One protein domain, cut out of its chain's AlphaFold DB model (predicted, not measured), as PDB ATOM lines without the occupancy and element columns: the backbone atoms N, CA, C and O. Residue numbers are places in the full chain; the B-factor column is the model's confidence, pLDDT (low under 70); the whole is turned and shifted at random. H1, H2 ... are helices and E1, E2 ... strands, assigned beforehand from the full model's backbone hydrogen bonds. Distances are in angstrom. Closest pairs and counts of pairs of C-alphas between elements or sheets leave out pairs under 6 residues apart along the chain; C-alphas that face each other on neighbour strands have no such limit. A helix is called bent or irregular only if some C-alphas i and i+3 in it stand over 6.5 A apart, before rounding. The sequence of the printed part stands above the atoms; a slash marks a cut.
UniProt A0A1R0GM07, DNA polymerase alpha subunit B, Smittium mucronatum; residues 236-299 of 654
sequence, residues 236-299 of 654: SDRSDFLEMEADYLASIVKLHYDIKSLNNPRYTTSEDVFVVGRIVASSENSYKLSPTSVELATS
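What this domain is: This is residues 236 to 299 of the 654 residues of the protein "DNA polymerase alpha subunit B" of Smittium mucronatum (UniProt A0A1R0GM07). One long helix, H1, runs past the end of a small two-stranded hairpin, E1 and E2, with the start of E1 near the middle of the helix, while the first turns of H1, residues 236 to 241, stick out free. Two wide loops make up much of the remainder: residues 257 to 277 lead from H1 to E1, and residues 282 to 293 join the two strands, while residues 298 and 299 follow E2. The printed part has 64 residues with one named helix and two named strands, in the order H1, E1, E2; the strands make one antiparallel sheet of order E1 - E2. The class is mixed, helices and strands, though under half of the residues are in named elements. The whole is loose, with a radius of gyration of the C-alphas of 13.4 A and spans of 36 by 33 by 19 A.

Where its parts are: H1 takes residues 236 to 256 and measures 30.0 A from first to last C-alpha. It begins at C-alpha 236, at (44.200, 35.958, 10.532), and ends at C-alpha 256, at (42.712, 41.403, -18.980). E1 is residues 278 to 281, 10.0 A long from first to last C-alpha. E2 is residues 294 to 297, 9.9 A long in the same measure, with C-alpha 297 at (40.082, 27.852, -3.723).

How they stand to each other: H1 is not bent, and every O i to N i+4 pair inside it is within hydrogen-bond range. The closest C-alphas of H1 and E1 are those of Ala 246 and Arg 278, 6.7 A apart, the one pair of C-alphas of these two elements within 8 A. Their centres are 13.6 A apart. H1 and E2 are apart. E1 and E2 form a hairpin of antiparallel neighbour strands, with 136 degrees between their N-to-C directions. C-alphas 278 and 297 face each other at 5.0 A, and C-alphas 281 and 294 face each other at 5.1 A. N 278 and O 297 are within hydrogen-bond range at 2.8 A, and N 295 and O 280 at 2.9 A.

The domain as a whole: The two C-alphas farthest apart are those of Asp 237 and Ser 270, 37.2 A. The C-alphas of Ser 236 and Ser 299, the first and last printed residues, are 14.8 A apart. The printed part has no cut. The link from H1 to E1, 21 residues, is long, and so is the link from E1 to E2, 12 residues. The mean pLDDT of the printed part is 80.9, and this predicted model has low confidence, under 70, at residues 283 to 288.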
ATOM      1  N   SER A 236      45.076  34.974  11.188       89.25
ATOM      2  CA  SER A 236      44.200  35.958  10.532       89.25
ATOM      3  C   SER A 236      44.952  36.684   9.430       89.25
ATOM      4  O   SER A 236      44.490  36.662   8.299       89.25
ATOM      5  N   ASP A 237      46.146  37.219   9.714       88.31
ATOM      6  CA  ASP A 237      46.932  37.962   8.723       88.31
ATOM      7  C   ASP A 237      47.256  37.100   7.501       88.31
ATOM      8  O   ASP A 237      47.074  37.543   6.371       88.31
ATOM      9  N   ARG A 238      47.618  35.824   7.695       88.44
ATOM     10  CA  ARG A 238      47.762  34.882   6.576       88.44
ATOM     11  C   ARG A 238      46.458  34.662   5.805       88.44
ATOM     12  O   ARG A 238      46.487  34.596   4.579       88.44
ATOM     13  N   SER A 239      45.328  34.515   6.493       88.12
ATOM     14  CA  SER A 239      44.033  34.279   5.839       88.12
ATOM     15  C   SER A 239      43.562  35.504   5.051       88.12
ATOM     16  O   SER A 239      43.055  35.361   3.941       88.12
ATOM     17  N   ASP A 240      43.760  36.699   5.602       86.75
ATOM     18  CA  ASP A 240      43.370  37.967   4.991       86.75
ATOM     19  C   ASP A 240      44.338  38.370   3.866       86.75
ATOM     20  O   ASP A 240      43.895  38.895   2.848       86.75
ATOM     21  N   PHE A 241      45.625  38.023   3.976       87.62
ATOM     22  CA  PHE A 241      46.582  38.113   2.872       87.62
ATOM     23  C   PHE A 241      46.185  37.204   1.699       87.62
ATOM     24  O   PHE A 241      46.024  37.677   0.582       87.62
ATOM     25  N   LEU A 242      45.946  35.910   1.943       87.38
ATOM     26  CA  LEU A 242      45.557  34.968   0.883       87.38
ATOM     27  C   LEU A 242      44.191  35.293   0.247       87.38
ATOM     28  O   LEU A 242      43.933  34.878  -0.884       87.38
ATOM     29  N   GLU A 243      43.320  36.011   0.961       86.06
ATOM     30  CA  GLU A 243      42.078  36.582   0.431       86.06
ATOM     31  C   GLU A 243      42.357  37.777  -0.492       86.06
ATOM     32  O   GLU A 243      41.869  37.799  -1.619       86.06
ATOM     33  N   MET A 244      43.169  38.737  -0.031       84.31
ATOM     34  CA  MET A 244      43.587  39.922  -0.788       84.31
ATOM     35  C   MET A 244      44.275  39.533  -2.104       84.31
ATOM     36  O   MET A 244      43.932  40.063  -3.155       84.31
ATOM     37  N   GLU A 245      45.178  38.554  -2.059       84.81
ATOM     38  CA  GLU A 245      45.859  37.984  -3.226       84.81
ATOM     39  C   GLU A 245      44.881  37.328  -4.217       84.81
ATOM     40  O   GLU A 245      44.994  37.502  -5.432       84.81
ATOM     41  N   ALA A 246      43.880  36.597  -3.713       83.12
ATOM     42  CA  ALA A 246      42.866  35.970  -4.557       83.12
ATOM     43  C   ALA A 246      41.935  37.004  -5.219       83.12
ATOM     44  O   ALA A 246      41.596  36.841  -6.391       83.12
ATOM     45  N   ASP A 247      41.549  38.066  -4.503       81.62
ATOM     46  CA  ASP A 247      40.779  39.184  -5.062       81.62
ATOM     47  C   ASP A 247      41.611  40.001  -6.072       81.62
ATOM     48  O   ASP A 247      41.102  40.322  -7.143       81.62
ATOM     49  N   TYR A 248      42.895  40.261  -5.803       80.12
ATOM     50  CA  TYR A 248      43.828  40.928  -6.726       80.12
ATOM     51  C   TYR A 248      43.966  40.165  -8.054       80.12
ATOM     52  O   TYR A 248      43.743  40.732  -9.128       80.12
ATOM     53  N   LEU A 249      44.244  38.855  -7.996       79.06
ATOM     54  CA  LEU A 249      44.322  38.006  -9.189       79.06
ATOM     55  C   LEU A 249      42.977  37.928  -9.927       79.06
ATOM     56  O   LEU A 249      42.952  37.991 -11.157       79.06
ATOM     57  N   ALA A 250      41.858  37.825  -9.202       81.69
ATOM     58  CA  ALA A 250      40.522  37.838  -9.793       81.69
ATOM     59  C   ALA A 250      40.251  39.141 -10.558       81.69
ATOM     60  O   ALA A 250      39.803  39.083 -11.703       81.69
ATOM     61  N   SER A 251      40.572  40.294  -9.970       79.12
ATOM     62  CA  SER A 251      40.425  41.612 -10.593       79.12
ATOM     63  C   SER A 251      41.283  41.769 -11.851       79.12
ATOM     64  O   SER A 251      40.781  42.229 -12.879       79.12
ATOM     65  N   ILE A 252      42.547  41.337 -11.812       78.56
ATOM     66  CA  ILE A 252      43.463  41.411 -12.960       78.56
ATOM     67  C   ILE A 252      43.009  40.501 -14.106       78.56
ATOM     68  O   ILE A 252      42.916  40.952 -15.248       78.56
ATOM     69  N   VAL A 253      42.695  39.231 -13.825       81.50
ATOM     70  CA  VAL A 253      42.233  38.273 -14.847       81.50
ATOM     71  C   VAL A 253      40.918  38.748 -15.465       81.50
ATOM     72  O   VAL A 253      40.744  38.676 -16.682       81.50
ATOM     73  N   LYS A 254      40.013  39.291 -14.644       81.94
ATOM     74  CA  LYS A 254      38.742  39.854 -15.099       81.94
ATOM     75  C   LYS A 254      38.948  41.007 -16.086       81.94
ATOM     76  O   LYS A 254      38.310  41.015 -17.136       81.94
ATOM     77  N   LEU A 255      39.848  41.939 -15.763       81.94
ATOM     78  CA  LEU A 255      40.181  43.087 -16.605       81.94
ATOM     79  C   LEU A 255      40.882  42.668 -17.909       81.94
ATOM     80  O   LEU A 255      40.495  43.118 -18.982       81.94
ATOM     81  N   HIS A 256      41.886  41.790 -17.829       81.50
ATOM     82  CA  HIS A 256      42.712  41.403 -18.980       81.50
ATOM     83  C   HIS A 256      41.934  40.625 -20.056       81.50
ATOM     84  O   HIS A 256      42.197  40.792 -21.245       81.50
ATOM     85  N   TYR A 257      40.975  39.787 -19.652       84.00
ATOM     86  CA  TYR A 257      40.178  38.953 -20.560       84.00
ATOM     87  C   TYR A 257      38.760  39.495 -20.841       84.00
ATOM     88  O   TYR A 257      37.946  38.766 -21.401       84.00
ATOM     89  N   ASP A 258      38.449  40.741 -20.451       83.81
ATOM     90  CA  ASP A 258      37.113  41.368 -20.576       83.81
ATOM     91  C   ASP A 258      35.966  40.497 -20.006       83.81
ATOM     92  O   ASP A 258      34.882  40.336 -20.577       83.81
ATOM     93  N   ILE A 259      36.211  39.869 -18.849       85.88
ATOM     94  CA  ILE A 259      35.241  38.970 -18.215       85.88
ATOM     95  C   ILE A 259      34.224  39.805 -17.431       85.88
ATOM     96  O   ILE A 259      34.543  40.471 -16.448       85.88
ATOM     97  N   LYS A 260      32.947  39.722 -17.808       83.38
ATOM     98  CA  LYS A 260      31.875  40.506 -17.165       83.38
ATOM     99  C   LYS A 260      31.674  40.146 -15.688       83.38
ATOM    100  O   LYS A 260      31.572  41.031 -14.836       83.38
ATOM    101  N   SER A 261      31.636  38.853 -15.375       83.81
ATOM    102  CA  SER A 261      31.386  38.332 -14.029       83.81
ATOM    103  C   SER A 261      32.099  37.001 -13.792       83.81
ATOM    104  O   SER A 261      32.161  36.142 -14.671       83.81
ATOM    105  N   LEU A 262      32.611  36.831 -12.573       85.50
ATOM    106  CA  LEU A 262      33.094  35.551 -12.063       85.50
ATOM    107  C   LEU A 262      31.972  34.852 -11.292       85.50
ATOM    108  O   LEU A 262      31.086  35.505 -10.739       85.50
ATOM    109  N   ASN A 263      32.005  33.523 -11.259       82.69
ATOM    110  CA  ASN A 263      30.967  32.697 -10.649       82.69
ATOM    111  C   ASN A 263      31.520  31.856  -9.495       82.69
ATOM    112  O   ASN A 263      32.714  31.567  -9.422       82.69
ATOM    113  N   ASN A 264      30.629  31.413  -8.606       81.56
ATOM    114  CA  ASN A 264      30.980  30.460  -7.560       81.56
ATOM    115  C   ASN A 264      30.952  29.025  -8.125       81.56
ATOM    116  O   ASN A 264      29.866  28.562  -8.482       81.56
ATOM    117  N   PRO A 265      32.071  28.277  -8.137       78.50
ATOM    118  CA  PRO A 265      32.109  26.905  -8.655       78.50
ATOM    119  C   PRO A 265      31.288  25.908  -7.817       78.50
ATOM    120  O   PRO A 265      31.111  24.763  -8.221       78.50
ATOM    121  N   ARG A 266      30.778  26.312  -6.642       76.06
ATOM    122  CA  ARG A 266      29.909  25.478  -5.795       76.06
ATOM    123  C   ARG A 266      28.457  25.406  -6.270       76.06
ATOM    124  O   ARG A 266      27.711  24.582  -5.740       76.06
ATOM    125  N   TYR A 267      28.033  26.262  -7.201       80.69
ATOM    126  CA  TYR A 267      26.682  26.232  -7.761       80.69
ATOM    127  C   TYR A 267      26.692  25.578  -9.140       80.69
ATOM    128  O   TYR A 267      27.534  25.882  -9.978       80.69
ATOM    129  N   THR A 268      25.736  24.683  -9.386       82.38
ATOM    130  CA  THR A 268      25.548  24.069 -10.702       82.38
ATOM    131  C   THR A 268      24.905  25.074 -11.655       82.38
ATOM    132  O   THR A 268      23.812  25.568 -11.381       82.38
ATOM    133  N   THR A 269      25.555  25.337 -12.787       82.31
ATOM    134  CA  THR A 269      25.037  26.165 -13.884       82.31
ATOM    135  C   THR A 269      24.803  25.319 -15.134       82.31
ATOM    136  O   THR A 269      25.404  24.259 -15.307       82.31
ATOM    137  N   SER A 270      23.903  25.773 -16.010       90.06
ATOM    138  CA  SER A 270      23.715  25.213 -17.359       90.06
ATOM    139  C   SER A 270      24.576  25.901 -18.422       90.06
ATOM    140  O   SER A 270      24.672  25.406 -19.540       90.06
ATOM    141  N   GLU A 271      25.150  27.054 -18.084       89.25
ATOM    142  CA  GLU A 271      26.019  27.863 -18.939       89.25
ATOM    143  C   GLU A 271      27.476  27.737 -18.478       89.25
ATOM    144  O   GLU A 271      27.738  27.482 -17.295       89.25
ATOM    145  N   ASP A 272      28.407  27.942 -19.414       87.69
ATOM    146  CA  ASP A 272      29.840  28.013 -19.131       87.69
ATOM    147  C   ASP A 272      30.144  29.196 -18.203       87.69
ATOM    148  O   ASP A 272      29.633  30.303 -18.381       87.69
ATOM    149  N   VAL A 273      31.004  28.967 -17.208       85.06
ATOM    150  CA  VAL A 273      31.314  29.955 -16.171       85.06
ATOM    151  C   VAL A 273      32.806  30.227 -16.046       85.06
ATOM    152  O   VAL A 273      33.630  29.316 -16.014       85.06
ATOM    153  N   PHE A 274      33.147  31.505 -15.884       88.25
ATOM    154  CA  PHE A 274      34.492  31.930 -15.514       88.25
ATOM    155  C   PHE A 274      34.661  31.896 -13.995       88.25
ATOM    156  O   PHE A 274      33.818  32.403 -13.248       88.25
ATOM    157  N   VAL A 275      35.768  31.308 -13.544       84.06
ATOM    158  CA  VAL A 275      36.134  31.173 -12.132       84.06
ATOM    159  C   VAL A 275      37.624  31.471 -11.994       84.06
ATOM    160  O   VAL A 275      38.429  30.943 -12.758       84.06
ATOM    161  N   VAL A 276      37.991  32.291 -11.008       87.00
ATOM    162  CA  VAL A 276      39.389  32.554 -10.634       87.00
ATOM    163  C   VAL A 276      39.584  32.153  -9.177       87.00
ATOM    164  O   VAL A 276      38.721  32.393  -8.332       87.00
ATOM    165  N   GLY A 277      40.709  31.509  -8.887       84.38
ATOM    166  CA  GLY A 277      41.049  31.030  -7.555       84.38
ATOM    167  C   GLY A 277      42.462  30.465  -7.503       84.38
ATOM    168  O   GLY A 277      43.134  30.324  -8.525       84.38
ATOM    169  N   ARG A 278      42.906  30.130  -6.295       86.44
ATOM    170  CA  ARG A 278      44.219  29.540  -6.024       86.44
ATOM    171  C   ARG A 278      44.150  28.024  -6.194       86.44
ATOM    172  O   ARG A 278      43.198  27.392  -5.735       86.44
ATOM    173  N   ILE A 279      45.162  27.439  -6.827       86.06
ATOM    174  CA  ILE A 279      45.327  25.981  -6.911       86.06
ATOM    175  C   ILE A 279      45.726  25.467  -5.526       86.06
ATOM    176  O   ILE A 279      46.709  25.939  -4.958       86.06
ATOM    177  N   VAL A 280      44.984  24.498  -4.989       83.62
ATOM    178  CA  VAL A 280      45.266  23.880  -3.685       83.62
ATOM    179  C   VAL A 280      45.243  22.355  -3.779       83.62
ATOM    180  O   VAL A 280      44.655  21.779  -4.695       83.62
ATOM    181  N   ALA A 281      45.908  21.690  -2.834       77.62
ATOM    182  CA  ALA A 281      45.829  20.242  -2.685       77.62
ATOM    183  C   ALA A 281      44.573  19.856  -1.890       77.62
ATOM    184  O   ALA A 281      44.272  20.472  -0.867       77.62
ATOM    185  N   SER A 282      43.885  18.807  -2.337       72.38
ATOM    186  CA  SER A 282      42.732  18.233  -1.645       72.38
ATOM    187  C   SER A 282      43.076  17.810  -0.217       72.38
ATOM    188  O   SER A 282      44.170  17.304   0.056       72.38
ATOM    189  N   SER A 283      42.107  17.966   0.688       65.31
ATOM    190  CA  SER A 283      42.247  17.658   2.119       65.31
ATOM    191  C   SER A 283      42.693  16.218   2.429       65.31
ATOM    192  O   SER A 283      43.279  15.981   3.485       65.31
ATOM    193  N   GLU A 284      42.487  15.274   1.506       60.31
ATOM    194  CA  GLU A 284      42.912  13.875   1.644       60.31
ATOM    195  C   GLU A 284      44.389  13.629   1.262       60.31
ATOM    196  O   GLU A 284      44.957  12.610   1.648       60.31
ATOM    197  N   ASN A 285      45.036  14.542   0.522       56.06
ATOM    198  CA  ASN A 285      46.403  14.385  -0.004       56.06
ATOM    199  C   ASN A 285      47.200  15.707   0.037       56.06
ATOM    200  O   ASN A 285      47.657  16.222  -0.984       56.06
ATOM    201  N   SER A 286      47.407  16.246   1.238       59.34
ATOM    202  CA  SER A 286      48.031  17.562   1.463       59.34
ATOM    203  C   SER A 286      49.530  17.669   1.126       59.34
ATOM    204  O   SER A 286      50.041  18.777   0.981       59.34
ATOM    205  N   TYR A 287      50.255  16.550   1.013       57.66
ATOM    206  CA  TYR A 287      51.726  16.554   0.930       57.66
ATOM    207  C   TYR A 287      52.301  16.709  -0.483       57.66
ATOM    208  O   TYR A 287      53.487  17.010  -0.626       57.66
ATOM    209  N   LYS A 288      51.506  16.468  -1.533       68.81
ATOM    210  CA  LYS A 288      51.950  16.602  -2.926       68.81
ATOM    211  C   LYS A 288      50.765  16.771  -3.872       68.81
ATOM    212  O   LYS A 288      49.828  15.976  -3.841       68.81
ATOM    213  N   LEU A 289      50.845  17.758  -4.764       75.62
ATOM    214  CA  LEU A 289      49.873  17.911  -5.845       75.62
ATOM    215  C   LEU A 289      49.935  16.707  -6.798       75.62
ATOM    216  O   LEU A 289      51.009  16.222  -7.164       75.62
ATOM    217  N   SER A 290      48.763  16.239  -7.215       78.69
ATOM    218  CA  SER A 290      48.581  15.242  -8.269       78.69
ATOM    219  C   SER A 290      47.399  15.661  -9.149       78.69
ATOM    220  O   SER A 290      46.523  16.373  -8.658       78.69
ATOM    221  N   PRO A 291      47.304  15.213 -10.415       77.25
ATOM    222  CA  PRO A 291      46.195  15.591 -11.297       77.25
ATOM    223  C   PRO A 291      44.793  15.252 -10.760       77.25
ATOM    224  O   PRO A 291      43.817  15.824 -11.224       77.25
ATOM    225  N   THR A 292      44.688  14.334  -9.791       77.62
ATOM    226  CA  THR A 292      43.428  13.925  -9.147       77.62
ATOM    227  C   THR A 292      43.218  14.532  -7.757       77.62
ATOM    228  O   THR A 292      42.191  14.271  -7.146       77.62
ATOM    229  N   SER A 293      44.182  15.299  -7.232       75.81
ATOM    230  CA  SER A 293      44.099  15.969  -5.923       75.81
ATOM    231  C   SER A 293      44.199  17.494  -6.019       75.81
ATOM    232  O   SER A 293      44.424  18.146  -5.004       75.81
ATOM    233  N   VAL A 294      44.052  18.067  -7.218       80.75
ATOM    234  CA  VAL A 294      43.963  19.519  -7.428       80.75
ATOM    235  C   VAL A 294      42.532  19.991  -7.180       80.75
ATOM    236  O   VAL A 294      41.594  19.512  -7.814       80.75
ATOM    237  N   GLU A 295      42.389  20.976  -6.300       83.31
ATOM    238  CA  GLU A 295      41.159  21.727  -6.047       83.31
ATOM    239  C   GLU A 295      41.395  23.227  -6.311       83.31
ATOM    240  O   GLU A 295      42.538  23.689  -6.400       83.31
ATOM    241  N   LEU A 296      40.311  24.001  -6.443       81.62
ATOM    242  CA  LEU A 296      40.355  25.443  -6.699       81.62
ATOM    243  C   LEU A 296      39.719  26.218  -5.537       81.62
ATOM    244  O   LEU A 296      38.511  26.140  -5.315       81.62
ATOM    245  N   ALA A 297      40.527  26.994  -4.817       81.44
ATOM    246  CA  ALA A 297      40.082  27.852  -3.723       81.44
ATOM    247  C   ALA A 297      39.810  29.279  -4.229       81.44
ATOM    248  O   ALA A 297      40.738  30.037  -4.512       81.44
ATOM    249  N   THR A 298      38.538  29.657  -4.351       82.12
ATOM    250  CA  THR A 298      38.115  31.015  -4.739       82.12
ATOM    251  C   THR A 298      38.143  31.982  -3.551       82.12
ATOM    252  O   THR A 298      38.056  31.546  -2.402       82.12
ATOM    253  N   SER A 299      38.188  33.295  -3.807       79.94
ATOM    254  CA  SER A 299      37.978  34.294  -2.747       79.94
ATOM    255  C   SER A 299      36.544  34.223  -2.193       79.94
ATOM    256  O   SER A 299      35.608  33.814  -2.890       79.94
TER     257      SER A 299